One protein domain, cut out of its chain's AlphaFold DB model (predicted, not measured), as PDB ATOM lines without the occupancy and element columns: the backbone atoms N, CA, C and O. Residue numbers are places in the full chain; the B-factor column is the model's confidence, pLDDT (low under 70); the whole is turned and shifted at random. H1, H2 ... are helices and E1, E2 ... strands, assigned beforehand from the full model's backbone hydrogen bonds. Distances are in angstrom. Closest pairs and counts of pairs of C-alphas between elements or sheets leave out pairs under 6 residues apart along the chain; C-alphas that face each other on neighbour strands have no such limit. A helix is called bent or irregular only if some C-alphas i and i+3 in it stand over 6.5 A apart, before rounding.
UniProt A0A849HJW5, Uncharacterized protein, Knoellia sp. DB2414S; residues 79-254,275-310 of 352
ATOM      1  N   ARG A  79     270.533 243.263 174.645       91.75
ATOM      2  CA  ARG A  79     269.118 243.004 174.948       91.75
ATOM      3  C   ARG A  79     268.353 242.446 173.758       91.75
ATOM      4  O   ARG A  79     267.581 241.512 173.925       91.75
ATOM      5  N   LEU A  80     268.580 242.984 172.559       93.44
ATOM      6  CA  LEU A  80     267.928 242.474 171.352       93.44
ATOM      7  C   LEU A  80     268.323 241.019 171.070       93.44
ATOM      8  O   LEU A  80     267.456 240.203 170.775       93.44
ATOM      9  N   ALA A  81     269.614 240.701 171.188       93.81
ATOM     10  CA  ALA A  81     270.115 239.344 170.993       93.81
ATOM     11  C   ALA A  81     269.470 238.371 171.994       93.81
ATOM     12  O   ALA A  81     268.981 237.317 171.597       93.81
ATOM     13  N   GLN A  82     269.403 238.766 173.269       95.25
ATOM     14  CA  GLN A  82     268.759 237.971 174.314       95.25
ATOM     15  C   GLN A  82     267.260 237.790 174.053       95.25
ATOM     16  O   GLN A  82     266.772 236.669 174.086       95.25
ATOM     17  N   ALA A  83     266.538 238.866 173.731       96.62
ATOM     18  CA  ALA A  83     265.100 238.814 173.478       96.62
ATOM     19  C   ALA A  83     264.748 237.884 172.307       96.62
ATOM     20  O   ALA A  83     263.757 237.160 172.369       96.62
ATOM     21  N   VAL A  84     265.557 237.891 171.244       96.94
ATOM     22  CA  VAL A  84     265.391 236.979 170.104       96.94
ATOM     23  C   VAL A  84     265.687 235.531 170.499       96.94
ATOM     24  O   VAL A  84     264.933 234.648 170.106       96.94
ATOM     25  N   ALA A  85     266.733 235.282 171.290       96.88
ATOM     26  CA  ALA A  85     267.048 233.938 171.776       96.88
ATOM     27  C   ALA A  85     265.949 233.388 172.706       96.88
ATOM     28  O   ALA A  85     265.527 232.243 172.566       96.88
ATOM     29  N   ASP A  86     265.430 234.218 173.615       97.12
ATOM     30  CA  ASP A  86     264.322 233.848 174.499       97.12
ATOM     31  C   ASP A  86     263.046 233.567 173.695       97.12
ATOM     32  O   ASP A  86     262.330 232.603 173.973       97.12
ATOM     33  N   TRP A  87     262.770 234.380 172.671       97.88
ATOM     34  CA  TRP A  87     261.675 234.138 171.737       97.88
ATOM     35  C   TRP A  87     261.809 232.798 171.019       97.88
ATOM     36  O   TRP A  87     260.828 232.058 170.945       97.88
ATOM     37  N   ASP A  88     262.996 232.475 170.516       97.00
ATOM     38  CA  ASP A  88     263.248 231.222 169.809       97.00
ATOM     39  C   ASP A  88     262.943 230.004 170.698       97.00
ATOM     40  O   ASP A  88     262.130 229.151 170.340       97.00
ATOM     41  N   ILE A  89     263.471 229.997 171.925       96.88
ATOM     42  CA  ILE A  89     263.237 228.926 172.904       96.88
ATOM     43  C   ILE A  89     261.751 228.809 173.264       96.88
ATOM     44  O   ILE A  89     261.188 227.712 173.270       96.88
ATOM     45  N   VAL A  90     261.107 229.931 173.600       97.12
ATOM     46  CA  VAL A  90     259.707 229.934 174.048       97.12
ATOM     47  C   VAL A  90     258.771 229.542 172.908       97.12
ATOM     48  O   VAL A  90     257.844 228.764 173.131       97.12
ATOM     49  N   SER A  91     259.005 230.043 171.694       96.69
ATOM     50  CA  SER A  91     258.171 229.726 170.533       96.69
ATOM     51  C   SER A  91     258.245 228.246 170.171       96.69
ATOM     52  O   SER A  91     257.193 227.622 170.047       96.69
ATOM     53  N   HIS A  92     259.440 227.652 170.129       95.38
ATOM     54  CA  HIS A  92     259.590 226.213 169.916       95.38
ATOM     55  C   HIS A  92     258.893 225.402 171.009       95.38
ATOM     56  O   HIS A  92     258.080 224.529 170.711       95.38
ATOM     57  N   ARG A  93     259.141 225.729 172.283       95.31
ATOM     58  CA  ARG A  93     258.537 225.008 173.411       95.31
ATOM     59  C   ARG A  93     257.011 225.033 173.371       95.31
ATOM     60  O   ARG A  93     256.384 224.011 173.613       95.31
ATOM     61  N   VAL A  94     256.416 226.196 173.109       95.00
ATOM     62  CA  VAL A  94     254.956 226.346 173.106       95.00
ATOM     63  C   VAL A  94     254.334 225.667 171.888       95.00
ATOM     64  O   VAL A  94     253.281 225.051 172.014       95.00
ATOM     65  N   LEU A  95     254.960 225.765 170.713       94.50
ATOM     66  CA  LEU A  95     254.357 225.283 169.471       94.50
ATOM     67  C   LEU A  95     254.491 223.773 169.249       94.50
ATOM     68  O   LEU A  95     253.609 223.214 168.610       94.50
ATOM     69  N   VAL A  96     255.506 223.105 169.811       91.94
ATOM     70  CA  VAL A  96     255.656 221.636 169.702       91.94
ATOM     71  C   VAL A  96     254.411 220.887 170.197       91.94
ATOM     72  O   VAL A  96     254.003 219.904 169.584       91.94
ATOM     73  N   ASP A  97     253.768 221.383 171.255       82.19
ATOM     74  CA  ASP A  97     252.582 220.750 171.847       82.19
ATOM     75  C   ASP A  97     251.266 221.501 171.547       82.19
ATOM     76  O   ASP A  97     250.188 221.060 171.962       82.19
ATOM     77  N   SER A  98     251.313 222.637 170.834       81.06
ATOM     78  CA  SER A  98     250.141 223.497 170.610       81.06
ATOM     79  C   SER A  98     249.555 223.353 169.208       81.06
ATOM     80  O   SER A  98     250.171 223.677 168.199       81.06
ATOM     81  N   THR A  99     248.274 222.987 169.156       83.00
ATOM     82  CA  THR A  99     247.431 223.083 167.948       83.00
ATOM     83  C   THR A  99     246.571 224.356 167.951       83.00
ATOM     84  O   THR A  99     245.620 224.505 167.172       83.00
ATOM     85  N   HIS A 100     246.856 225.304 168.854       91.44
ATOM     86  CA  HIS A 100     246.080 226.531 168.975       91.44
ATOM     87  C   HIS A 100     246.497 227.556 167.917       91.44
ATOM     88  O   HIS A 100     247.559 228.170 167.962       91.44
ATOM     89  N   THR A 101     245.576 227.841 166.995       93.88
ATOM     90  CA  THR A 101     245.780 228.827 165.918       93.88
ATOM     91  C   THR A 101     246.107 230.243 166.401       93.88
ATOM     92  O   THR A 101     246.659 231.025 165.631       93.88
ATOM     93  N   ALA A 102     245.783 230.605 167.647       95.19
ATOM     94  CA  ALA A 102     246.172 231.896 168.215       95.19
ATOM     95  C   ALA A 102     247.678 231.982 168.509       95.19
ATOM     96  O   ALA A 102     248.272 233.030 168.253       95.19
ATOM     97  N   ASP A 103     248.292 230.897 168.985       96.31
ATOM     98  CA  ASP A 103     249.734 230.841 169.239       96.31
ATOM     99  C   ASP A 103     250.498 230.861 167.914       96.31
ATOM    100  O   ASP A 103     251.399 231.679 167.736       96.31
ATOM    101  N   LEU A 104     250.040 230.082 166.925       96.50
ATOM    102  CA  LEU A 104     250.570 230.108 165.555       96.50
ATOM    103  C   LEU A 104     250.451 231.495 164.908       96.50
ATOM    104  O   LEU A 104     251.370 231.969 164.241       96.50
ATOM    105  N   LEU A 105     249.328 232.190 165.123       97.19
ATOM    106  CA  LEU A 105     249.142 233.568 164.669       97.19
ATOM    107  C   LEU A 105     250.155 234.522 165.309       97.19
ATOM    108  O   LEU A 105     250.718 235.380 164.620       97.19
ATOM    109  N   LEU A 106     250.338 234.431 166.629       97.44
ATOM    110  CA  LEU A 106     251.271 235.284 167.355       97.44
ATOM    111  C   LEU A 106     252.711 235.011 166.917       97.44
ATOM    112  O   LEU A 106     253.448 235.968 166.667       97.44
ATOM    113  N   ALA A 107     253.077 233.741 166.756       97.81
ATOM    114  CA  ALA A 107     254.376 233.327 166.253       97.81
ATOM    115  C   ALA A 107     254.644 233.879 164.856       97.81
ATOM    116  O   ALA A 107     255.612 234.612 164.667       97.81
ATOM    117  N   ALA A 108     253.718 233.672 163.919       98.19
ATOM    118  CA  ALA A 108     253.873 234.151 162.553       98.19
ATOM    119  C   ALA A 108     254.022 235.680 162.463       98.19
ATOM    120  O   ALA A 108     254.853 236.196 161.717       98.19
ATOM    121  N   ARG A 109     253.254 236.438 163.259       98.19
ATOM    122  CA  ARG A 109     253.380 237.905 163.313       98.19
ATOM    123  C   ARG A 109     254.686 238.367 163.942       98.19
ATOM    124  O   ARG A 109     255.246 239.368 163.503       98.19
ATOM    125  N   THR A 110     255.133 237.679 164.988       98.56
ATOM    126  CA  THR A 110     256.377 238.022 165.682       98.56
ATOM    127  C   THR A 110     257.569 237.730 164.782       98.56
ATOM    128  O   THR A 110     258.434 238.587 164.646       98.56
ATOM    129  N   GLN A 111     257.557 236.610 164.063       98.38
ATOM    130  CA  GLN A 111     258.615 236.273 163.121       98.38
ATOM    131  C   GLN A 111     258.661 237.230 161.922       98.38
ATOM    132  O   GLN A 111     259.736 237.704 161.559       98.38
ATOM    133  N   ALA A 112     257.506 237.626 161.370       98.44
ATOM    134  CA  ALA A 112     257.452 238.686 160.357       98.44
ATOM    135  C   ALA A 112     258.058 240.010 160.865       98.44
ATOM    136  O   ALA A 112     258.819 240.663 160.151       98.44
ATOM    137  N   LEU A 113     257.755 240.398 162.111       98.12
ATOM    138  CA  LEU A 113     258.328 241.588 162.745       98.12
ATOM    139  C   LEU A 113     259.848 241.468 162.926       98.12
ATOM    140  O   LEU A 113     260.560 242.437 162.663       98.12
ATOM    141  N   ILE A 114     260.340 240.304 163.358       98.50
ATOM    142  CA  ILE A 114     261.773 240.031 163.510       98.50
ATOM    143  C   ILE A 114     262.479 240.175 162.164       98.50
ATOM    144  O   ILE A 114     263.462 240.902 162.091       98.50
ATOM    145  N   LEU A 115     261.963 239.577 161.087       98.38
ATOM    146  CA  LEU A 115     262.569 239.696 159.755       98.38
ATOM    147  C   LEU A 115     262.569 241.140 159.233       98.38
ATOM    148  O   LEU A 115     263.585 241.602 158.713       98.38
ATOM    149  N   ALA A 116     261.473 241.880 159.431       97.31
ATOM    150  CA  ALA A 116     261.411 243.302 159.090       97.31
ATOM    151  C   ALA A 116     262.458 244.119 159.869       97.31
ATOM    152  O   ALA A 116     263.132 244.992 159.311       97.31
ATOM    153  N   GLY A 117     262.616 243.814 161.161       96.50
ATOM    154  CA  GLY A 117     263.613 244.422 162.032       96.50
ATOM    155  C   GLY A 117     265.043 244.084 161.616       96.50
ATOM    156  O   GLY A 117     265.859 244.989 161.459       96.50
ATOM    157  N   SER A 118     265.327 242.811 161.343       97.06
ATOM    158  CA  SER A 118     266.608 242.326 160.821       97.06
ATOM    159  C   SER A 118     266.982 243.016 159.515       97.06
ATOM    160  O   SER A 118     268.117 243.459 159.362       97.06
ATOM    161  N   ASN A 119     266.027 243.196 158.601       96.06
ATOM    162  CA  ASN A 119     266.275 243.916 157.358       96.06
ATOM    163  C   ASN A 119     266.611 245.402 157.610       96.06
ATOM    164  O   ASN A 119     267.529 245.962 157.013       96.06
ATOM    165  N   ALA A 120     265.916 246.060 158.544       94.81
ATOM    166  CA  ALA A 120     266.243 247.431 158.943       94.81
ATOM    167  C   ALA A 120     267.637 247.550 159.588       94.81
ATOM    168  O   ALA A 120     268.372 248.483 159.265       94.81
ATOM    169  N   LEU A 121     268.018 246.592 160.436       94.94
ATOM    170  CA  LEU A 121     269.344 246.530 161.053       94.94
ATOM    171  C   LEU A 121     270.447 246.294 160.020       94.94
ATOM    172  O   LEU A 121     271.453 246.998 160.044       94.94
ATOM    173  N   LEU A 122     270.241 245.374 159.072       94.88
ATOM    174  CA  LEU A 122     271.190 245.127 157.986       94.88
ATOM    175  C   LEU A 122     271.409 246.372 157.126       94.88
ATOM    176  O   LEU A 122     272.550 246.657 156.781       94.88
ATOM    177  N   ARG A 123     270.370 247.171 156.844       92.81
ATOM    178  CA  ARG A 123     270.554 248.475 156.170       92.81
ATOM    179  C   ARG A 123     271.461 249.410 156.963       92.81
ATOM    180  O   ARG A 123     272.300 250.084 156.368       92.81
ATOM    181  N   GLY A 124     271.317 249.429 158.288       90.69
ATOM    182  CA  GLY A 124     272.226 250.144 159.184       90.69
ATOM    183  C   GLY A 124     273.664 249.624 159.090       90.69
ATOM    184  O   GLY A 124     274.591 250.417 158.943       90.69
ATOM    185  N   SER A 125     273.851 248.302 159.090       90.81
ATOM    186  CA  SER A 125     275.167 247.663 158.949       90.81
ATOM    187  C   SER A 125     275.812 247.889 157.580       90.81
ATOM    188  O   SER A 125     277.022 248.077 157.519       90.81
ATOM    189  N   VAL A 126     275.033 247.928 156.493       92.50
ATOM    190  CA  VAL A 126     275.518 248.297 155.150       92.50
ATOM    191  C   VAL A 126     275.994 249.747 155.143       92.50
ATOM    192  O   VAL A 126     277.095 250.025 154.679       92.50
ATOM    193  N   ALA A 127     275.212 250.671 155.712       89.69
ATOM    194  CA  ALA A 127     275.601 252.079 155.812       89.69
ATOM    195  C   ALA A 127     276.871 252.289 156.662       89.69
ATOM    196  O   ALA A 127     277.620 253.231 156.421       89.69
ATOM    197  N   ALA A 128     277.120 251.403 157.630       87.06
ATOM    198  CA  ALA A 128     278.329 251.381 158.452       87.06
ATOM    199  C   ALA A 128     279.499 250.580 157.832       87.06
ATOM    200  O   ALA A 128     280.585 250.554 158.404       87.06
ATOM    201  N   GLY A 129     279.311 249.939 156.671       87.44
ATOM    202  CA  GLY A 129     280.355 249.178 155.972       87.44
ATOM    203  C   GLY A 129     280.628 247.770 156.522       87.44
ATOM    204  O   GLY A 129     281.644 247.173 156.175       87.44
ATOM    205  N   HIS A 130     279.746 247.219 157.361       88.25
ATOM    206  CA  HIS A 130     279.889 245.868 157.933       88.25
ATOM    207  C   HIS A 130     279.262 244.761 157.077       88.25
ATOM    208  O   HIS A 130     279.470 243.579 157.345       88.25
ATOM    209  N   VAL A 131     278.475 245.132 156.067       89.62
ATOM    210  CA  VAL A 131     277.861 244.217 155.100       89.62
ATOM    211  C   VAL A 131     278.077 244.788 153.708       89.62
ATOM    212  O   VAL A 131     277.876 245.982 153.483       89.62
ATOM    213  N   GLU A 132     278.478 243.933 152.773       91.44
ATOM    214  CA  GLU A 132     278.663 244.315 151.379       91.44
ATOM    215  C   GLU A 132     277.332 244.752 150.748       91.44
ATOM    216  O   GLU A 132     276.327 244.037 150.791       91.44
ATOM    217  N   GLN A 133     277.327 245.948 150.157       92.62
ATOM    218  CA  GLN A 133     276.114 246.579 149.635       92.62
ATOM    219  C   GLN A 133     275.489 245.796 148.472       92.62
ATOM    220  O   GLN A 133     274.263 245.731 148.385       92.62
ATOM    221  N   GLU A 134     276.308 245.222 147.591       92.81
ATOM    222  CA  GLU A 134     275.853 244.436 146.435       92.81
ATOM    223  C   GLU A 134     275.201 243.131 146.896       92.81
ATOM    224  O   GLU A 134     274.038 242.875 146.588       92.81
ATOM    225  N   HIS A 135     275.883 242.374 147.760       91.25
ATOM    226  CA  HIS A 135     275.330 241.160 148.359       91.25
ATOM    227  C   HIS A 135     274.004 241.417 149.095       91.25
ATOM    228  O   HIS A 135     273.041 240.659 148.945       91.25
ATOM    229  N   TYR A 136     273.930 242.507 149.867       94.12
ATOM    230  CA  TYR A 136     272.702 242.876 150.559       94.12
ATOM    231  C   TYR A 136     271.547 243.155 149.590       94.12
ATOM    232  O   TYR A 136     270.460 242.608 149.769       94.12
ATOM    233  N   ARG A 137     271.776 243.977 148.559       94.69
ATOM    234  CA  ARG A 137     270.731 244.383 147.607       94.69
ATOM    235  C   ARG A 137     270.254 243.242 146.717       94.69
ATOM    236  O   ARG A 137     269.054 243.124 146.493       94.69
ATOM    237  N   ASP A 138     271.173 242.413 146.237       93.62
ATOM    238  CA  ASP A 138     270.854 241.423 145.207       93.62
ATOM    239  C   ASP A 138     270.379 240.091 145.795       93.62
ATOM    240  O   ASP A 138     269.687 239.329 145.119       93.62
ATOM    241  N   ARG A 139     270.736 239.789 147.053       94.00
ATOM    242  CA  ARG A 139     270.420 238.498 147.686       94.00
ATOM    243  C   ARG A 139     269.649 238.620 148.994       94.00
ATOM    244  O   ARG A 139     268.614 237.971 149.127       94.00
ATOM    245  N   LEU A 140     270.134 239.407 149.957       94.94
ATOM    246  CA  LEU A 140     269.548 239.426 151.307       94.94
ATOM    247  C   LEU A 140     268.198 240.139 151.358       94.94
ATOM    248  O   LEU A 140     267.233 239.562 151.852       94.94
ATOM    249  N   ASP A 141     268.117 241.372 150.855       96.19
ATOM    250  CA  ASP A 141     266.894 242.178 150.923       96.19
ATOM    251  C   ASP A 141     265.706 241.486 150.226       96.19
ATOM    252  O   ASP A 141     264.674 241.302 150.881       96.19
ATOM    253  N   PRO A 142     265.832 240.967 148.983       97.50
ATOM    254  CA  PRO A 142     264.731 240.257 148.335       97.50
ATOM    255  C   PRO A 142     264.295 239.010 149.111       97.50
ATOM    256  O   PRO A 142     263.096 238.779 149.282       97.50
ATOM    257  N   ALA A 143     265.245 238.211 149.608       97.69
ATOM    258  CA  ALA A 143     264.930 236.977 150.321       97.69
ATOM    259  C   ALA A 143     264.232 237.249 151.666       97.69
ATOM    260  O   ALA A 143     263.242 236.592 151.989       97.69
ATOM    261  N   LEU A 144     264.683 238.264 152.415       97.19
ATOM    262  CA  LEU A 144     264.051 238.694 153.666       97.19
ATOM    263  C   LEU A 144     262.637 239.233 153.439       97.19
ATOM    264  O   LEU A 144     261.725 238.876 154.183       97.19
ATOM    265  N   VAL A 145     262.437 240.051 152.401       97.81
ATOM    266  CA  VAL A 145     261.115 240.589 152.045       97.81
ATOM    267  C   VAL A 145     260.147 239.465 151.674       97.81
ATOM    268  O   VAL A 145     259.000 239.466 152.128       97.81
ATOM    269  N   ILE A 146     260.595 238.475 150.894       98.25
ATOM    270  CA  ILE A 146     259.771 237.316 150.526       98.25
ATOM    271  C   ILE A 146     259.425 236.483 151.768       98.25
ATOM    272  O   ILE A 146     258.250 236.182 151.980       98.25
ATOM    273  N   ALA A 147     260.406 236.152 152.614       98.38
ATOM    274  CA  ALA A 147     260.173 235.388 153.840       98.38
ATOM    275  C   ALA A 147     259.214 236.115 154.798       98.38
ATOM    276  O   ALA A 147     258.245 235.519 155.275       98.38
ATOM    277  N   GLN A 148     259.402 237.421 155.007       98.38
ATOM    278  CA  GLN A 148     258.474 238.248 155.782       98.38
ATOM    279  C   GLN A 148     257.054 238.183 155.200       98.38
ATOM    280  O   GLN A 148     256.092 237.949 155.935       98.38
ATOM    281  N   ALA A 149     256.901 238.352 153.885       98.19
ATOM    282  CA  ALA A 149     255.595 238.316 153.234       98.19
ATOM    283  C   ALA A 149     254.900 236.949 153.379       98.19
ATOM    284  O   ALA A 149     253.671 236.894 153.511       98.19
ATOM    285  N   ARG A 150     255.661 235.845 153.394       98.50
ATOM    286  CA  ARG A 150     255.126 234.497 153.657       98.50
ATOM    287  C   ARG A 150     254.656 234.338 155.097       98.50
ATOM    288  O   ARG A 150     253.527 233.885 155.297       98.50
ATOM    289  N   TRP A 151     255.423 234.820 156.071       98.56
ATOM    290  CA  TRP A 151     254.988 234.866 157.468       98.56
ATOM    291  C   TRP A 151     253.716 235.702 157.661       98.56
ATOM    292  O   TRP A 151     252.776 235.282 158.336       98.56
ATOM    293  N   GLU A 152     253.614 236.861 157.012       97.81
ATOM    294  CA  GLU A 152     252.388 237.663 157.040       97.81
ATOM    295  C   GLU A 152     251.207 236.951 156.369       97.81
ATOM    296  O   GLU A 152     250.058 237.085 156.806       97.81
ATOM    297  N   SER A 153     251.465 236.194 155.301       97.56
ATOM    298  CA  SER A 153     250.441 235.412 154.614       97.56
ATOM    299  C   SER A 153     249.871 234.323 155.514       97.56
ATOM    300  O   SER A 153     248.650 234.265 155.689       97.56
ATOM    301  N   ILE A 154     250.731 233.523 156.149       97.56
ATOM    302  CA  ILE A 154     250.272 232.465 157.048       97.56
ATOM    303  C   ILE A 154     249.620 233.047 158.308       97.56
ATOM    304  O   ILE A 154     248.567 232.578 158.733       97.56
ATOM    305  N   ALA A 155     250.118 234.178 158.826       97.62
ATOM    306  CA  ALA A 155     249.455 234.911 159.901       97.62
ATOM    307  C   ALA A 155     248.024 235.329 159.519       97.62
ATOM    308  O   ALA A 155     247.111 235.272 160.342       97.62
ATOM    309  N   ARG A 156     247.772 235.743 158.269       97.31
ATOM    310  CA  ARG A 156     246.404 236.051 157.811       97.31
ATOM    311  C   ARG A 156     245.516 234.809 157.763       97.31
ATOM    312  O   ARG A 156     244.322 234.936 158.039       97.31
ATOM    313  N   ILE A 157     246.065 233.646 157.418       96.31
ATOM    314  CA  ILE A 157     245.341 232.366 157.438       96.31
ATOM    315  C   ILE A 157     244.968 232.017 158.881       96.31
ATOM    316  O   ILE A 157     243.780 231.875 159.183       96.31
ATOM    317  N   TRP A 158     245.939 232.018 159.795       96.25
ATOM    318  CA  TRP A 158     245.695 231.746 161.211       96.25
ATOM    319  C   TRP A 158     244.698 232.719 161.827       96.25
ATOM    320  O   TRP A 158     243.742 232.284 162.457       96.25
ATOM    321  N   ALA A 159     244.805 234.017 161.535       95.12
ATOM    322  CA  ALA A 159     243.855 235.015 162.021       95.12
ATOM    323  C   ALA A 159     242.406 234.757 161.580       95.12
ATOM    324  O   ALA A 159     241.480 235.070 162.330       95.12
ATOM    325  N   LYS A 160     242.192 234.214 160.374       94.25
ATOM    326  CA  LYS A 160     240.855 233.807 159.916       94.25
ATOM    327  C   LYS A 160     240.388 232.559 160.657       94.25
ATOM    328  O   LYS A 160     239.225 232.495 161.052       94.25
ATOM    329  N   LEU A 161     241.279 231.587 160.832       95.00
ATOM    330  CA  LEU A 161     240.971 230.310 161.464       95.00
ATOM    331  C   LEU A 161     240.819 230.409 162.988       95.00
ATOM    332  O   LEU A 161     240.147 229.556 163.549       95.00
ATOM    333  N   THR A 162     241.339 231.436 163.665       94.75
ATOM    334  CA  THR A 162     241.215 231.576 165.125       94.75
ATOM    335  C   THR A 162     239.768 231.843 165.576       94.75
ATOM    336  O   THR A 162     239.225 232.929 165.325       94.75
ATOM    337  N   PRO A 163     239.126 230.910 166.312       88.19
ATOM    338  CA  PRO A 163     237.819 231.143 166.923       88.19
ATOM    339  C   PRO A 163     237.898 232.232 167.994       88.19
ATOM    340  O   PRO A 163     238.900 232.366 168.691       88.19
ATOM    341  N   VAL A 164     236.810 232.984 168.191       83.62
ATOM    342  CA  VAL A 164     236.760 234.055 169.209       83.62
ATOM    343  C   VAL A 164     237.046 233.516 170.615       83.62
ATOM    344  O   VAL A 164     237.733 234.180 171.387       83.62
ATOM    345  N   SER A 165     236.571 232.305 170.920       82.19
ATOM    346  CA  SER A 165     236.781 231.629 172.206       82.19
ATOM    347  C   SER A 165     238.242 231.268 172.481       82.19
ATOM    348  O   SER A 165     238.608 231.127 173.641       82.19
ATOM    349  N   HIS A 166     239.076 231.129 171.447       85.44
ATOM    350  CA  HIS A 166     240.470 230.681 171.559       85.44
ATOM    351  C   HIS A 166     241.463 231.786 171.185       85.44
ATOM    352  O   HIS A 166     242.563 231.500 170.740       85.44
ATOM    353  N   ARG A 167     241.084 233.063 171.320       86.62
ATOM    354  CA  ARG A 167     241.979 234.193 171.003       86.62
ATOM    355  C   ARG A 167     243.070 234.440 172.038       86.62
ATOM    356  O   ARG A 167     243.980 235.218 171.766       86.62
ATOM    357  N   ARG A 168     242.939 233.863 173.232       90.62
ATOM    358  CA  ARG A 168     243.961 233.975 174.267       90.62
ATOM    359  C   ARG A 168     245.139 233.100 173.860       90.62
ATOM    360  O   ARG A 168     244.953 231.907 173.663       90.62
ATOM    361  N   THR A 169     246.296 233.725 173.725       93.38
ATOM    362  CA  THR A 169     247.565 233.046 173.473       93.38
ATOM    363  C   THR A 169     248.180 232.576 174.779       93.38
ATOM    364  O   THR A 169     247.817 233.076 175.855       93.38
ATOM    365  N   ASP A 170     249.147 231.675 174.674       94.75
ATOM    366  CA  ASP A 170     250.043 231.360 175.774       94.75
ATOM    367  C   ASP A 170     250.682 232.638 176.356       94.75
ATOM    368  O   ASP A 170     250.987 233.605 175.642       94.75
ATOM    369  N   HIS A 171     250.809 232.671 177.684       94.94
ATOM    370  CA  HIS A 171     251.278 233.855 178.399       94.94
ATOM    371  C   HIS A 171     252.776 234.087 178.198       94.94
ATOM    372  O   HIS A 171     253.187 235.225 177.974       94.94
ATOM    373  N   GLU A 172     253.590 233.034 178.253       95.25
ATOM    374  CA  GLU A 172     255.038 233.145 178.082       95.25
ATOM    375  C   GLU A 172     255.369 233.548 176.646       95.25
ATOM    376  O   GLU A 172     256.177 234.455 176.433       95.25
ATOM    377  N   LEU A 173     254.658 232.974 175.670       96.31
ATOM    378  CA  LEU A 173     254.766 233.363 174.265       96.31
ATOM    379  C   LEU A 173     254.415 234.844 174.052       96.31
ATOM    380  O   LEU A 173     255.117 235.567 173.338       96.31
ATOM    381  N   ALA A 174     253.345 235.326 174.693       96.31
ATOM    382  CA  ALA A 174     252.943 236.730 174.635       96.31
ATOM    383  C   ALA A 174     253.983 237.668 175.265       96.31
ATOM    384  O   ALA A 174     254.265 238.728 174.697       96.31
ATOM    385  N   CYS A 175     254.568 237.281 176.401       95.94
ATOM    386  CA  CYS A 175     255.640 238.028 177.056       95.94
ATOM    387  C   CYS A 175     256.895 238.102 176.179       95.94
ATOM    388  O   CYS A 175     257.383 239.204 175.930       95.94
ATOM    389  N   ALA A 176     257.363 236.972 175.644       96.94
ATOM    390  CA  ALA A 176     258.540 236.922 174.777       96.94
ATOM    391  C   ALA A 176     258.345 237.756 173.494       96.94
ATOM    392  O   ALA A 176     259.193 238.574 173.139       96.94
ATOM    393  N   SER A 177     257.176 237.651 172.845       97.25
ATOM    394  CA  SER A 177     256.817 238.502 171.696       97.25
ATOM    395  C   SER A 177     256.798 239.996 172.051       97.25
ATOM    396  O   SER A 177     257.201 240.850 171.254       97.25
ATOM    397  N   GLY A 178     256.307 240.330 173.248       95.44
ATOM    398  CA  GLY A 178     256.312 241.691 173.777       95.44
ATOM    399  C   GLY A 178     257.726 242.243 173.949       95.44
ATOM    400  O   GLY A 178     257.982 243.374 173.532       95.44
ATOM    401  N   GLU A 179     258.636 241.434 174.489       96.31
ATOM    402  CA  GLU A 179     260.026 241.820 174.732       96.31
ATOM    403  C   GLU A 179     260.811 242.007 173.430       96.31
ATOM    404  O   GLU A 179     261.441 243.046 173.248       96.31
ATOM    405  N   VAL A 180     260.676 241.095 172.460       97.12
ATOM    406  CA  VAL A 180     261.263 241.269 171.117       97.12
ATOM    407  C   VAL A 180     260.807 242.580 170.481       97.12
ATOM    408  O   VAL A 180     261.609 243.339 169.937       97.12
ATOM    409  N   ARG A 181     259.507 242.884 170.564       95.56
ATOM    410  CA  ARG A 181     258.952 244.126 170.014       95.56
ATOM    411  C   ARG A 181     259.502 245.358 170.723       95.56
ATOM    412  O   ARG A 181     259.749 246.367 170.063       95.56
ATOM    413  N   ALA A 182     259.667 245.292 172.042       90.31
ATOM    414  CA  ALA A 182     260.246 246.372 172.828       90.31
ATOM    415  C   ALA A 182     261.719 246.599 172.457       90.31
ATOM    416  O   ALA A 182     262.084 247.730 172.140       90.31
ATOM    417  N   ALA A 183     262.523 245.534 172.397       93.88
ATOM    418  CA  ALA A 183     263.938 245.590 172.039       93.88
ATOM    419  C   ALA A 183     264.158 246.079 170.594       93.88
ATOM    420  O   ALA A 183     264.979 246.962 170.349       93.88
ATOM    421  N   LEU A 184     263.374 245.588 169.627       94.38
ATOM    422  CA  LEU A 184     263.424 246.087 168.248       94.38
ATOM    423  C   LEU A 184     263.054 247.568 168.173       94.38
ATOM    424  O   LEU A 184     263.721 248.332 167.480       94.38
ATOM    425  N   ARG A 185     262.009 248.000 168.889       91.19
ATOM    426  CA  ARG A 185     261.594 249.408 168.899       91.19
ATOM    427  C   ARG A 185     262.658 250.310 169.517       91.19
ATOM    428  O   ARG A 185     262.887 251.395 168.996       91.19
ATOM    429  N   GLU A 186     263.293 249.870 170.597       89.31
ATOM    430  CA  GLU A 186     264.384 250.590 171.252       89.31
ATOM    431  C   GLU A 186     265.531 250.881 170.275       89.31
ATOM    432  O   GLU A 186     266.020 252.009 170.222       89.31
ATOM    433  N   VAL A 187     265.903 249.916 169.432       91.38
ATOM    434  CA  VAL A 187     266.973 250.105 168.443       91.38
ATOM    435  C   VAL A 187     266.490 250.881 167.209       91.38
ATOM    436  O   VAL A 187     267.161 251.809 166.752       91.38
ATOM    437  N   LEU A 188     265.321 250.533 166.667       91.25
ATOM    438  CA  LEU A 188     264.879 250.961 165.334       91.25
ATOM    439  C   LEU A 188     264.074 252.262 165.298       91.25
ATOM    440  O   LEU A 188     263.902 252.818 164.212       91.25
ATOM    441  N   VAL A 189     263.556 252.737 166.431       87.38
ATOM    442  CA  VAL A 189     262.690 253.924 166.482       87.38
ATOM    443  C   VAL A 189     263.335 255.034 167.297       87.38
ATOM    444  O   VAL A 189     263.712 254.837 168.451       87.38
ATOM    445  N   ASP A 190     263.382 256.232 166.725       81.88
ATOM    446  CA  ASP A 190     263.814 257.450 167.398       81.88
ATOM    447  C   ASP A 190     262.663 258.465 167.432       81.88
ATOM    448  O   ASP A 190     262.301 259.087 166.433       81.88
ATOM    449  N   GLY A 191     261.992 258.557 168.583       76.88
ATOM    450  CA  GLY A 191     260.757 259.330 168.724       76.88
ATOM    451  C   GLY A 191     259.636 258.811 167.814       76.88
ATOM    452  O   GLY A 191     259.090 257.729 168.038       76.88
ATOM    453  N   ALA A 192     259.270 259.609 166.806       73.44
ATOM    454  CA  ALA A 192     258.232 259.287 165.823       73.44
ATOM    455  C   ALA A 192     258.787 258.822 164.462       73.44
ATOM    456  O   ALA A 192     258.007 258.575 163.543       73.44
ATOM    457  N   VAL A 193     260.112 258.717 164.314       78.50
ATOM    458  CA  VAL A 193     260.779 258.367 163.051       78.50
ATOM    459  C   VAL A 193     261.659 257.124 163.204       78.50
ATOM    460  O   VAL A 193     261.900 256.644 164.311       78.50
ATOM    461  N   ALA A 194     262.116 256.571 162.081       84.25
ATOM    462  CA  ALA A 194     263.105 255.497 162.092       84.25
ATOM    463  C   ALA A 194     264.470 256.027 162.565       84.25
ATOM    464  O   ALA A 194     264.875 257.126 162.182       84.25
ATOM    465  N   SER A 195     265.183 255.233 163.364       86.81
ATOM    466  CA  SER A 195     266.545 255.542 163.807       86.81
ATOM    467  C   SER A 195     267.501 255.662 162.616       86.81
ATOM    468  O   SER A 195     267.409 254.905 161.649       86.81
ATOM    469  N   SER A 196     268.469 256.576 162.701       87.38
ATOM    470  CA  SER A 196     269.606 256.597 161.773       87.38
ATOM    471  C   SER A 196     270.603 255.481 162.110       87.38
ATOM    472  O   SER A 196     270.619 254.978 163.234       87.38
ATOM    473  N   ALA A 197     271.491 255.125 161.175       86.69
ATOM    474  CA  ALA A 197     272.541 254.129 161.431       86.69
ATOM    475  C   ALA A 197     273.452 254.525 162.614       86.69
ATOM    476  O   ALA A 197     273.822 253.674 163.417       86.69
ATOM    477  N   ALA A 198     273.743 255.822 162.771       87.00
ATOM    478  CA  ALA A 198     274.514 256.338 163.902       87.00
ATOM    479  C   ALA A 198     273.781 256.148 165.240       87.00
ATOM    480  O   ALA A 198     274.399 255.751 166.224       87.00
ATOM    481  N   VAL A 199     272.464 256.380 165.275       88.44
ATOM    482  CA  VAL A 199     271.645 256.125 166.469       88.44
ATOM    483  C   VAL A 199     271.577 254.627 166.759       88.44
ATOM    484  O   VAL A 199     271.765 254.227 167.900       88.44
ATOM    485  N   MET A 200     271.385 253.778 165.745       89.94
ATOM    486  CA  MET A 200     271.402 252.322 165.929       89.94
ATOM    487  C   MET A 200     272.733 251.848 166.529       89.94
ATOM    488  O   MET A 200     272.715 251.094 167.496       89.94
ATOM    489  N   ALA A 201     273.871 252.346 166.037       86.81
ATOM    490  CA  ALA A 201     275.198 251.999 166.549       86.81
ATOM    491  C   ALA A 201     275.451 252.452 168.002       86.81
ATOM    492  O   ALA A 201     276.291 251.874 168.684       86.81
ATOM    493  N   GLN A 202     274.725 253.461 168.498       87.62
ATOM    494  CA  GLN A 202     274.763 253.847 169.916       87.62
ATOM    495  C   GLN A 202     273.939 252.908 170.808       87.62
ATOM    496  O   GLN A 202     274.191 252.831 172.006       87.62
ATOM    497  N   ARG A 203     272.934 252.224 170.242       88.44
ATOM    498  CA  ARG A 203     271.969 251.398 170.989       88.44
ATOM    499  C   ARG A 203     272.253 249.899 170.895       88.44
ATOM    500  O   ARG A 203     271.830 249.141 171.760       88.44
ATOM    501  N   THR A 204     272.954 249.467 169.852       90.12
ATOM    502  CA  THR A 204     273.357 248.075 169.636       90.12
ATOM    503  C   THR A 204     274.745 248.008 169.011       90.12
ATOM    504  O   THR A 204     275.161 248.919 168.298       90.12
ATOM    505  N   ASP A 205     275.452 246.897 169.226       88.19
ATOM    506  CA  ASP A 205     276.724 246.641 168.548       88.19
ATOM    507  C   ASP A 205     276.468 246.304 167.071       88.19
ATOM    508  O   ASP A 205     276.147 245.168 166.710       88.19
ATOM    509  N   ILE A 206     276.589 247.317 166.210       87.44
ATOM    510  CA  ILE A 206     276.318 247.204 164.771       87.44
ATOM    511  C   ILE A 206     277.262 246.210 164.065       87.44
ATOM    512  O   ILE A 206     276.892 245.652 163.030       87.44
ATOM    513  N   ASN A 207     278.433 245.920 164.650       87.50
ATOM    514  CA  ASN A 207     279.368 244.916 164.134       87.50
ATOM    515  C   ASN A 207     278.846 243.487 164.333       87.50
ATOM    516  O   ASN A 207     279.183 242.588 163.566       87.50
ATOM    517  N   ARG A 208     278.028 243.257 165.369       90.56
ATOM    518  CA  ARG A 208     277.456 241.939 165.691       90.56
ATOM    519  C   ARG A 208     276.140 241.663 164.978       90.56
ATOM    520  O   ARG A 208     275.710 240.513 164.939       90.56
ATOM    521  N   VAL A 209     275.521 242.686 164.389       93.38
ATOM    522  CA  VAL A 209     274.251 242.567 163.661       93.38
ATOM    523  C   VAL A 209     274.288 241.486 162.574       93.38
ATOM    524  O   VAL A 209     273.360 240.683 162.569       93.38
ATOM    525  N   PRO A 210     275.316 241.369 161.706       94.06
ATOM    526  CA  PRO A 210     275.357 240.294 160.714       94.06
ATOM    527  C   PRO A 210     275.262 238.908 161.360       94.06
ATOM    528  O   PRO A 210     274.433 238.099 160.960       94.06
ATOM    529  N   SER A 211     276.035 238.661 162.420       93.81
ATOM    530  CA  SER A 211     276.018 237.370 163.124       93.81
ATOM    531  C   SER A 211     274.666 237.095 163.790       93.81
ATOM    532  O   SER A 211     274.140 235.991 163.673       93.81
ATOM    533  N   LEU A 212     274.073 238.104 164.439       94.94
ATOM    534  CA  LEU A 212     272.734 238.006 165.023       94.94
ATOM    535  C   LEU A 212     271.684 237.679 163.954       94.94
ATOM    536  O   LEU A 212     270.851 236.803 164.157       94.94
ATOM    537  N   VAL A 213     271.725 238.355 162.805       96.44
ATOM    538  CA  VAL A 213     270.774 238.099 161.718       96.44
ATOM    539  C   VAL A 213     270.992 236.713 161.108       96.44
ATOM    540  O   VAL A 213     270.015 236.041 160.801       96.44
ATOM    541  N   GLY A 214     272.234 236.231 161.007       95.75
ATOM    542  CA  GLY A 214     272.515 234.842 160.629       95.75
ATOM    543  C   GLY A 214     271.838 233.829 161.563       95.75
ATOM    544  O   GLY A 214     271.167 232.914 161.092       95.75
ATOM    545  N   GLN A 215     271.927 234.038 162.882       95.44
ATOM    546  CA  GLN A 215     271.249 233.202 163.886       95.44
ATOM    547  C   GLN A 215     269.721 233.288 163.773       95.44
ATOM    548  O   GLN A 215     269.045 232.264 163.777       95.44
ATOM    549  N   VAL A 216     269.181 234.499 163.598       97.12
ATOM    550  CA  VAL A 216     267.748 234.725 163.353       97.12
ATOM    551  C   VAL A 216     267.269 233.944 162.135       97.12
ATOM    552  O   VAL A 216     266.170 233.406 162.163       97.12
ATOM    553  N   LEU A 217     268.054 233.896 161.056       97.75
ATOM    554  CA  LEU A 217     267.661 233.214 159.823       97.75
ATOM    555  C   LEU A 217     267.696 231.690 159.946       97.75
ATOM    556  O   LEU A 217     266.865 231.033 159.325       97.75
ATOM    557  N   ALA A 218     268.605 231.144 160.756       96.31
ATOM    558  CA  ALA A 218     268.586 229.728 161.113       96.31
ATOM    559  C   ALA A 218     267.328 229.393 161.932       96.31
ATOM    560  O   ALA A 218     266.504 228.603 161.480       96.31
ATOM    561  N   ALA A 219     267.099 230.108 163.040       96.88
ATOM    562  CA  ALA A 219     265.909 229.938 163.881       96.88
ATOM    563  C   ALA A 219     264.594 230.171 163.108       96.88
ATOM    564  O   ALA A 219     263.574 229.536 163.357       96.88
ATOM    565  N   ASN A 220     264.609 231.073 162.122       97.94
ATOM    566  CA  ASN A 220     263.483 231.317 161.226       97.94
ATOM    567  C   ASN A 220     263.105 230.085 160.395       97.94
ATOM    568  O   ASN A 220     261.917 229.873 160.158       97.94
ATOM    569  N   LEU A 221     264.094 229.333 159.905       98.44
ATOM    570  CA  LEU A 221     263.851 228.110 159.146       98.44
ATOM    571  C   LEU A 221     263.326 227.001 160.057       98.44
ATOM    572  O   LEU A 221     262.332 226.368 159.711       98.44
ATOM    573  N   ASP A 222     263.927 226.830 161.235       98.00
ATOM    574  CA  ASP A 222     263.486 225.832 162.215       98.00
ATOM    575  C   ASP A 222     262.025 226.079 162.636       98.00
ATOM    576  O   ASP A 222     261.183 225.181 162.569       98.00
ATOM    577  N   LEU A 223     261.674 227.335 162.936       97.81
ATOM    578  CA  LEU A 223     260.302 227.721 163.264       97.81
ATOM    579  C   LEU A 223     259.335 227.550 162.077       97.81
ATOM    580  O   LEU A 223     258.160 227.246 162.284       97.81
ATOM    581  N   ALA A 224     259.794 227.755 160.838       98.38
ATOM    582  CA  ALA A 224     258.972 227.523 159.650       98.38
ATOM    583  C   ALA A 224     258.632 226.034 159.487       98.38
ATOM    584  O   ALA A 224     257.469 225.721 159.238       98.38
ATOM    585  N   HIS A 225     259.605 225.141 159.693       98.06
ATOM    586  CA  HIS A 225     259.369 223.696 159.710       98.06
ATOM    587  C   HIS A 225     258.420 223.286 160.835       98.06
ATOM    588  O   HIS A 225     257.469 222.555 160.588       98.06
ATOM    589  N   LEU A 226     258.588 223.833 162.042       97.06
ATOM    590  CA  LEU A 226     257.673 223.552 163.148       97.06
ATOM    591  C   LEU A 226     256.225 223.961 162.827       97.06
ATOM    592  O   LEU A 226     255.278 223.254 163.161       97.06
ATOM    593  N   VAL A 227     256.028 225.110 162.176       96.50
ATOM    594  CA  VAL A 227     254.692 225.558 161.755       96.50
ATOM    595  C   VAL A 227     254.108 224.669 160.653       96.50
ATOM    596  O   VAL A 227     252.891 224.484 160.625       96.50
ATOM    597  N   ASP A 228     254.949 224.127 159.772       96.50
ATOM    598  CA  ASP A 228     254.564 223.154 158.746       96.50
ATOM    599  C   ASP A 228     254.112 221.827 159.377       96.50
ATOM    600  O   ASP A 228     252.986 221.390 159.137       96.50
ATOM    601  N   ASP A 229     254.889 221.281 160.315       95.50
ATOM    602  CA  ASP A 229     254.534 220.071 161.071       95.50
ATOM    603  C   ASP A 229     253.186 220.232 161.803       95.50
ATOM    604  O   ASP A 229     252.319 219.352 161.776       95.50
ATOM    605  N   VAL A 230     252.958 221.393 162.432       94.38
ATOM    606  CA  VAL A 230     251.684 221.687 163.109       94.38
ATOM    607  C   VAL A 230     250.535 221.854 162.106       94.38
ATOM    608  O   VAL A 230     249.404 221.458 162.398       94.38
ATOM    609  N   ALA A 231     250.784 222.420 160.921       93.12
ATOM    610  CA  ALA A 231     249.776 222.541 159.867       93.12
ATOM    611  C   ALA A 231     249.291 221.169 159.363       93.12
ATOM    612  O   ALA A 231     248.109 221.019 159.019       93.12
ATOM    613  N   GLU A 232     250.166 220.164 159.380       93.44
ATOM    614  CA  GLU A 232     249.832 218.790 159.019       93.44
ATOM    615  C   GLU A 232     249.002 218.056 160.091       93.44
ATOM    616  O   GLU A 232     248.236 217.151 159.736       93.44
ATOM    617  N   ASP A 233     249.039 218.468 161.372       92.75
ATOM    618  CA  ASP A 233     248.359 217.756 162.473       92.75
ATOM    619  C   ASP A 233     246.842 217.598 162.205       92.75
ATOM    620  O   ASP A 233     246.088 218.586 162.180       92.75
ATOM    621  N   PRO A 234     246.323 216.357 162.065       91.06
ATOM    622  CA  PRO A 234     244.907 216.075 161.817       91.06
ATOM    623  C   PRO A 234     243.939 216.731 162.806       91.06
ATOM    624  O   PRO A 234     242.797 217.029 162.442       91.06
ATOM    625  N   ARG A 235     244.387 216.994 164.036       91.56
ATOM    626  CA  ARG A 235     243.608 217.584 165.131       91.56
ATOM    627  C   ARG A 235     243.459 219.098 165.021       91.56
ATOM    628  O   ARG A 235     242.696 219.673 165.795       91.56
ATOM    629  N   MET A 236     244.133 219.743 164.066       92.00
ATOM    630  CA  MET A 236     243.995 221.177 163.832       92.00
ATOM    631  C   MET A 236     242.531 221.578 163.644       92.00
ATOM    632  O   MET A 236     241.771 220.971 162.879       92.00
ATOM    633  N   THR A 237     242.145 222.645 164.346       93.44
ATOM    634  CA  THR A 237     240.794 223.203 164.299       93.44
ATOM    635  C   THR A 237     240.799 224.654 163.842       93.44
ATOM    636  O   THR A 237     241.757 225.399 164.036       93.44
ATOM    637  N   GLY A 238     239.684 225.074 163.251       94.00
ATOM    638  CA  GLY A 238     239.446 226.451 162.848       94.00
ATOM    639  C   GLY A 238     238.021 226.899 163.143       94.00
ATOM    640  O   GLY A 238     237.125 226.096 163.393       94.00
ATOM    641  N   ALA A 239     237.794 228.207 163.109       94.88
ATOM    642  CA  ALA A 239     236.479 228.802 163.267       94.88
ATOM    643  C   ALA A 239     235.549 228.336 162.137       94.88
ATOM    644  O   ALA A 239     235.839 228.557 160.960       94.88
ATOM    645  N   ALA A 240     234.408 227.745 162.495       93.44
ATOM    646  CA  ALA A 240     233.445 227.148 161.572       93.44
ATOM    647  C   ALA A 240     233.111 228.025 160.351       93.44
ATOM    648  O   ALA A 240     233.085 227.537 159.220       93.44
ATOM    649  N   ARG A 241     232.903 229.336 160.543       92.44
ATOM    650  CA  ARG A 241     232.599 230.259 159.435       92.44
ATOM    651  C   ARG A 241     233.779 230.440 158.484       92.44
ATOM    652  O   ARG A 241     233.576 230.501 157.271       92.44
ATOM    653  N   ALA A 242     234.994 230.535 159.020       93.56
ATOM    654  CA  ALA A 242     236.205 230.672 158.220       93.56
ATOM    655  C   ALA A 242     236.494 229.382 157.449       93.56
ATOM    656  O   ALA A 242     236.678 229.441 156.238       93.56
ATOM    657  N   VAL A 243     236.408 228.232 158.124       93.88
ATOM    658  CA  VAL A 243     236.554 226.903 157.514       93.88
ATOM    659  C   VAL A 243     235.567 226.716 156.365       93.88
ATOM    660  O   VAL A 243     235.967 226.337 155.269       93.88
ATOM    661  N   ASN A 244     234.290 227.046 156.566       91.75
ATOM    662  CA  ASN A 244     233.289 226.947 155.505       91.75
ATOM    663  C   ASN A 244     233.570 227.907 154.339       91.75
ATOM    664  O   ASN A 244     233.430 227.528 153.180       91.75
ATOM    665  N   THR A 245     234.007 229.135 154.630       91.06
ATOM    666  CA  THR A 245     234.369 230.114 153.592       91.06
ATOM    667  C   THR A 245     235.549 229.624 152.749       91.06
ATOM    668  O   THR A 245     235.486 229.697 151.524       91.06
ATOM    669  N   MET A 246     236.593 229.094 153.393       91.31
ATOM    670  CA  MET A 246     237.762 228.521 152.718       91.31
ATOM    671  C   MET A 246     237.376 227.277 151.915       91.31
ATOM    672  O   MET A 246     237.680 227.203 150.734       91.31
ATOM    673  N   ALA A 247     236.583 226.363 152.481       88.69
ATOM    674  CA  ALA A 247     236.117 225.174 151.769       88.69
ATOM    675  C   ALA A 247     235.288 225.513 150.514       88.69
ATOM    676  O   ALA A 247     235.433 224.858 149.483       88.69
ATOM    677  N   ILE A 248     234.431 226.540 150.570       86.12
ATOM    678  CA  ILE A 248     233.686 227.023 149.396       86.12
ATOM    679  C   ILE A 248     234.641 227.622 148.355       86.12
ATOM    680  O   ILE A 248     234.466 227.375 147.162       86.12
ATOM    681  N   ALA A 249     235.636 228.404 148.786       85.69
ATOM    682  CA  ALA A 249     236.629 228.993 147.891       85.69
ATOM    683  C   ALA A 249     237.469 227.914 147.184       85.69
ATOM    684  O   ALA A 249     237.544 227.938 145.956       85.69
ATOM    685  N   ALA A 250     237.976 226.932 147.930       83.06
ATOM    686  CA  ALA A 250     238.729 225.793 147.408       83.06
ATOM    687  C   ALA A 250     237.934 225.038 146.331       83.06
ATOM    688  O   ALA A 250     238.397 224.859 145.207       83.06
ATOM    689  N   ARG A 251     236.669 224.687 146.618       78.62
ATOM    690  CA  ARG A 251     235.794 223.996 145.649       78.62
ATOM    691  C   ARG A 251     235.596 224.793 144.360       78.62
ATOM    692  O   ARG A 251     235.548 224.204 143.283       78.62
ATOM    693  N   ARG A 252     235.469 226.121 144.454       77.06
ATOM    694  CA  ARG A 252     235.326 226.996 143.277       77.06
ATOM    695  C   ARG A 252     236.591 227.015 142.422       77.06
ATOM    696  O   ARG A 252     236.473 227.083 141.207       77.06
ATOM    697  N   GLN A 253     237.768 226.934 143.037       74.88
ATOM    698  CA  GLN A 253     239.047 226.921 142.323       74.88
ATOM    699  C   GLN A 253     239.306 225.578 141.626       74.88
ATOM    700  O   GLN A 253     239.765 225.567 140.488       74.88
ATOM    701  N   SER A 254     238.939 224.453 142.252       66.62
ATOM    702  CA  SER A 254     239.096 223.113 141.660       66.62
ATOM    703  C   SER A 254     238.108 222.805 140.524       66.62
ATOM    704  O   SER A 254     238.276 221.827 139.799       66.62
ATOM    705  N   LEU A 275     228.200 226.801 162.350       89.88
ATOM    706  CA  LEU A 275     228.267 228.084 161.645       89.88
ATOM    707  C   LEU A 275     227.631 229.219 162.450       89.88
ATOM    708  O   LEU A 275     228.206 230.310 162.545       89.88
ATOM    709  N   LEU A 276     226.464 228.973 163.052       89.94
ATOM    710  CA  LEU A 276     225.777 229.958 163.886       89.94
ATOM    711  C   LEU A 276     226.621 230.319 165.112       89.94
ATOM    712  O   LEU A 276     226.884 231.504 165.331       89.94
ATOM    713  N   ALA A 277     227.113 229.316 165.841       89.06
ATOM    714  CA  ALA A 277     227.920 229.500 167.048       89.06
ATOM    715  C   ALA A 277     229.399 229.852 166.775       89.06
ATOM    716  O   ALA A 277     230.121 230.227 167.695       89.06
ATOM    717  N   ASN A 278     229.853 229.749 165.522       91.12
ATOM    718  CA  ASN A 278     231.241 229.925 165.084       91.12
ATOM    719  C   ASN A 278     232.266 229.160 165.945       91.12
ATOM    720  O   ASN A 278     233.308 229.704 166.323       91.12
ATOM    721  N   ARG A 279     231.940 227.908 166.284       90.69
ATOM    722  CA  ARG A 279     232.780 227.044 167.125       90.69
ATOM    723  C   ARG A 279     234.037 226.587 166.385       90.69
ATOM    724  O   ARG A 279     234.121 226.696 165.162       90.69
ATOM    725  N   ALA A 280     235.007 226.088 167.143       93.00
ATOM    726  CA  ALA A 280     236.148 225.378 166.582       93.00
ATOM    727  C   ALA A 280     235.671 224.052 165.968       93.00
ATOM    728  O   ALA A 280     234.989 223.278 166.638       93.00
ATOM    729  N   VAL A 281     236.015 223.805 164.707       93.31
ATOM    730  CA  VAL A 281     235.741 222.557 163.981       93.31
ATOM    731  C   VAL A 281     237.029 222.060 163.336       93.31
ATOM    732  O   VAL A 281     237.901 222.868 163.015       93.31
ATOM    733  N   LEU A 282     237.160 220.746 163.150       93.31
ATOM    734  CA  LEU A 282     238.325 220.155 162.485       93.31
ATOM    735  C   LEU A 282     238.480 220.696 161.064       93.31
ATOM    736  O   LEU A 282     237.486 220.923 160.369       93.31
ATOM    737  N   LEU A 283     239.729 220.876 160.632       92.81
ATOM    738  CA  LEU A 283     240.020 221.306 159.271       92.81
ATOM    739  C   LEU A 283     239.699 220.179 158.273       92.81
ATOM    740  O   LEU A 283     240.297 219.097 158.345       92.81
ATOM    741  N   PRO A 284     238.781 220.414 157.320       91.25
ATOM    742  CA  PRO A 284     238.514 219.484 156.232       91.25
ATOM    743  C   PRO A 284     239.736 219.342 155.333       91.25
ATOM    744  O   PRO A 284     240.490 220.301 155.185       91.25
ATOM    745  N   VAL A 285     239.877 218.198 154.658       89.38
ATOM    746  CA  VAL A 285     241.031 217.887 153.789       89.38
ATOM    747  C   VAL A 285     241.358 219.024 152.816       89.38
ATOM    748  O   VAL A 285     242.510 219.422 152.716       89.38
ATOM    749  N   VAL A 286     240.347 219.608 152.165       88.12
ATOM    750  CA  VAL A 286     240.552 220.705 151.199       88.12
ATOM    751  C   VAL A 286     241.095 221.986 151.836       88.12
ATOM    752  O   VAL A 286     241.889 222.677 151.218       88.12
ATOM    753  N   VAL A 287     240.695 222.304 153.071       91.94
ATOM    754  CA  VAL A 287     241.196 223.487 153.792       91.94
ATOM    755  C   VAL A 287     242.577 223.200 154.368       91.94
ATOM    756  O   VAL A 287     243.433 224.071 154.361       91.94
ATOM    757  N   ARG A 288     242.803 221.973 154.848       92.69
ATOM    758  CA  ARG A 288     244.110 221.525 155.329       92.69
ATOM    759  C   ARG A 288     245.159 221.599 154.226       92.69
ATOM    760  O   ARG A 288     246.219 222.141 154.482       92.69
ATOM    761  N   ALA A 289     244.834 221.140 153.017       92.06
ATOM    762  CA  ALA A 289     245.723 221.249 151.864       92.06
ATOM    763  C   ALA A 289     246.133 222.708 151.593       92.06
ATOM    764  O   ALA A 289     247.316 222.979 151.482       92.06
ATOM    765  N   GLU A 290     245.195 223.668 151.613       92.81
ATOM    766  CA  GLU A 290     245.544 225.094 151.447       92.81
ATOM    767  C   GLU A 290     246.478 225.626 152.547       92.81
ATOM    768  O   GLU A 290     247.300 226.509 152.299       92.81
ATOM    769  N   VAL A 291     246.319 225.140 153.780       95.00
ATOM    770  CA  VAL A 291     247.163 225.539 154.911       95.00
ATOM    771  C   VAL A 291     248.562 224.932 154.776       95.00
ATOM    772  O   VAL A 291     249.527 225.672 154.938       95.00
ATOM    773  N   VAL A 292     248.652 223.645 154.424       95.94
ATOM    774  CA  VAL A 292     249.910 222.920 154.177       95.94
ATOM    775  C   VAL A 292     250.663 223.514 152.984       95.94
ATOM    776  O   VAL A 292     251.850 223.792 153.072       95.94
ATOM    777  N   ASP A 293     249.975 223.835 151.888       95.69
ATOM    778  CA  ASP A 293     250.592 224.509 150.738       95.69
ATOM    779  C   ASP A 293     251.172 225.880 151.138       95.69
ATOM    780  O   ASP A 293     252.229 226.305 150.660       95.69
ATOM    781  N   ALA A 294     250.483 226.604 152.029       96.75
ATOM    782  CA  ALA A 294     250.942 227.897 152.518       96.75
ATOM    783  C   ALA A 294     252.128 227.788 153.492       96.75
ATOM    784  O   ALA A 294     252.977 228.687 153.473       96.75
ATOM    785  N   SER A 295     252.191 226.745 154.326       97.38
ATOM    786  CA  SER A 295     253.331 226.478 155.213       97.38
ATOM    787  C   SER A 295     254.539 225.931 154.452       97.38
ATOM    788  O   SER A 295     255.639 226.439 154.661       97.38
ATOM    789  N   GLY A 296     254.350 225.069 153.452       98.19
ATOM    790  CA  GLY A 296     255.425 224.645 152.550       98.19
ATOM    791  C   GLY A 296     256.053 225.827 151.799       98.19
ATOM    792  O   GLY A 296     257.267 226.022 151.815       98.19
ATOM    793  N   ALA A 297     255.230 226.729 151.248       98.19
ATOM    794  CA  ALA A 297     255.727 227.956 150.613       98.19
ATOM    795  C   ALA A 297     256.440 228.914 151.592       98.19
ATOM    796  O   ALA A 297     257.212 229.782 151.167       98.19
ATOM    797  N   LEU A 298     256.143 228.819 152.892       98.62
ATOM    798  CA  LEU A 298     256.860 229.537 153.939       98.62
ATOM    799  C   LEU A 298     258.223 228.891 154.216       98.62
ATOM    800  O   LEU A 298     259.207 229.628 154.279       98.62
ATOM    801  N   VAL A 299     258.290 227.563 154.331       98.75
ATOM    802  CA  VAL A 299     259.541 226.805 154.491       98.75
ATOM    803  C   VAL A 299     260.508 227.115 153.350       98.75
ATOM    804  O   VAL A 299     261.649 227.498 153.605       98.75
ATOM    805  N   ASP A 300     260.040 227.084 152.099       98.62
ATOM    806  CA  ASP A 300     260.859 227.421 150.927       98.62
ATOM    807  C   ASP A 300     261.453 228.836 151.021       98.62
ATOM    808  O   ASP A 300     262.641 229.060 150.769       98.62
ATOM    809  N   ALA A 301     260.633 229.816 151.410       98.56
ATOM    810  CA  ALA A 301     261.075 231.198 151.555       98.56
ATOM    811  C   ALA A 301     262.039 231.384 152.736       98.56
ATOM    812  O   ALA A 301     262.995 232.154 152.632       98.56
ATOM    813  N   ALA A 302     261.810 230.678 153.843       98.56
ATOM    814  CA  ALA A 302     262.703 230.671 154.993       98.56
ATOM    815  C   ALA A 302     264.064 230.054 154.634       98.56
ATOM    816  O   ALA A 302     265.099 230.636 154.962       98.56
ATOM    817  N   GLY A 303     264.071 228.950 153.882       98.38
ATOM    818  CA  GLY A 303     265.284 228.299 153.389       98.38
ATOM    819  C   GLY A 303     266.059 229.186 152.416       98.38
ATOM    820  O   GLY A 303     267.280 229.317 152.524       98.38
ATOM    821  N   ALA A 304     265.361 229.883 151.514       98.00
ATOM    822  CA  ALA A 304     265.975 230.868 150.625       98.00
ATOM    823  C   ALA A 304     266.613 232.033 151.402       98.00
ATOM    824  O   ALA A 304     267.730 232.445 151.081       98.00
ATOM    825  N   ALA A 305     265.946 232.538 152.446       97.88
ATOM    826  CA  ALA A 305     266.478 233.596 153.302       97.88
ATOM    827  C   ALA A 305     267.702 233.132 154.112       97.88
ATOM    828  O   ALA A 305     268.706 233.844 154.147       97.88
ATOM    829  N   MET A 306     267.672 231.922 154.680       97.12
ATOM    830  CA  MET A 306     268.828 231.320 155.356       97.12
ATOM    831  C   MET A 306     270.012 231.125 154.400       97.12
ATOM    832  O   MET A 306     271.138 231.497 154.723       97.12
ATOM    833  N   SER A 307     269.759 230.620 153.191       96.31
ATOM    834  CA  SER A 307     270.780 230.442 152.151       96.31
ATOM    835  C   SER A 307     271.384 231.773 151.681       96.31
ATOM    836  O   SER A 307     272.595 231.876 151.466       96.31
ATOM    837  N   ALA A 308     270.568 232.826 151.554       95.19
ATOM    838  CA  ALA A 308     271.059 234.175 151.283       95.19
ATOM    839  C   ALA A 308     271.943 234.692 152.431       95.19
ATOM    840  O   ALA A 308     272.985 235.286 152.171       95.19
ATOM    841  N   GLY A 309     271.561 234.403 153.680       93.50
ATOM    842  CA  GLY A 309     272.265 234.780 154.906       93.50
ATOM    843  C   GLY A 309     273.490 233.947 155.275       93.50
ATOM    844  O   GLY A 309     274.143 234.278 156.257       93.50
ATOM    845  N   ALA A 310     273.845 232.903 154.522       88.50
ATOM    846  CA  ALA A 310     274.887 231.945 154.915       88.50
ATOM    847  C   ALA A 310     276.289 232.561 155.116       88.50
ATOM    848  O   ALA A 310     277.135 231.979 155.790       88.50
TER     849      ALA A 310
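Overview. This is residues 79 to 254 and 275 to 310 of the 352 residues of an uncharacterized protein of Knoellia sp. DB2414S (UniProt A0A849HJW5). Six long helices form an up-and-down bundle, each running against the one before it, in two rows of three: H1, H6 and H8 side by side over H4, H2 and H3. At one end of the bundle sit a small sheet, E1 and E2, and H7, which is set crosswise; at the other end the short H5 packs on H2 and H4. You will find 212 printed residues with eight named helices and two named strands, in the order H1 H2 H3 H4 H5 H6 E1 H7 E2 H8; the sheet is antiparallel and the class mostly helix. The whole is compact, with a radius of gyration of the C-alphas of 18.2 A, yet elongated, spanning 56 by 35 by 30 A.

Arrangement. Start at the sheet, E1 (residues 237 to 239) and E2 (280 to 282), antiparallel neighbours: N 238 and O 281 are within hydrogen-bond range at 2.8 A. H7, residues 240 to 254, touches H8, residues 285 to 310, about perpendicular at 83 degrees; their closest C-alphas are Ala 247 and Val 287, 5.7 A. Move to the hub H2, residues 101 to 127, which touches five helices. It forms a helical hairpin with H3, residues 133 to 161: closest C-alphas Ala 112 and Gln 148, 4.7 A. H4, residues 171 to 188, touches H2 at C-alphas Thr 110 and Ser 177, 6.0 A. H6, residues 209 to 232, touches H2 at Ser 118 and Val 213, 6.0 A between C-alphas. H1, residues 79 to 96, touches H4 at C-alphas Leu 80 and Ala 183, 5.1 A. H5, residues 197 to 203, touches H2 at a steep tilt of 62 degrees, with C-alphas Gly 124 and Ala 197 4.6 A apart. Every O i to N i+4 pair is within hydrogen-bond range in H1, H2, H4, H5, H6, H7 and H8; in H3 23 of 25 are.

Along the chain. Find C-alpha 79 at (269.118, 243.004, 174.948), where H1 begins its 25.8 A. H2 covers 39.1 A and H3 40.5 A, with a kink of 36 degrees near residue 140; H3 is only just irregular, C-alphas 138 and 141 being 7.0 A apart. H4 covers 25.5 A, H6 34.4 A and H7 21.1 A. H8 runs 36.7 A to C-alpha 310 at (274.887, 231.945, 154.915).

Size, cuts and confidence. Look from C-alpha Gly 129 to C-alpha Leu 276, the two farthest apart, 58.4 A. Residues 255 to 274 are not printed; C-alphas 254 and 275 are 23.3 A apart across this cut. Of the links printed whole, H3 to H4 and H4 to H5 are short and the others tight. Mean pLDDT of the printed part is 93.1; residue 254 is under 70.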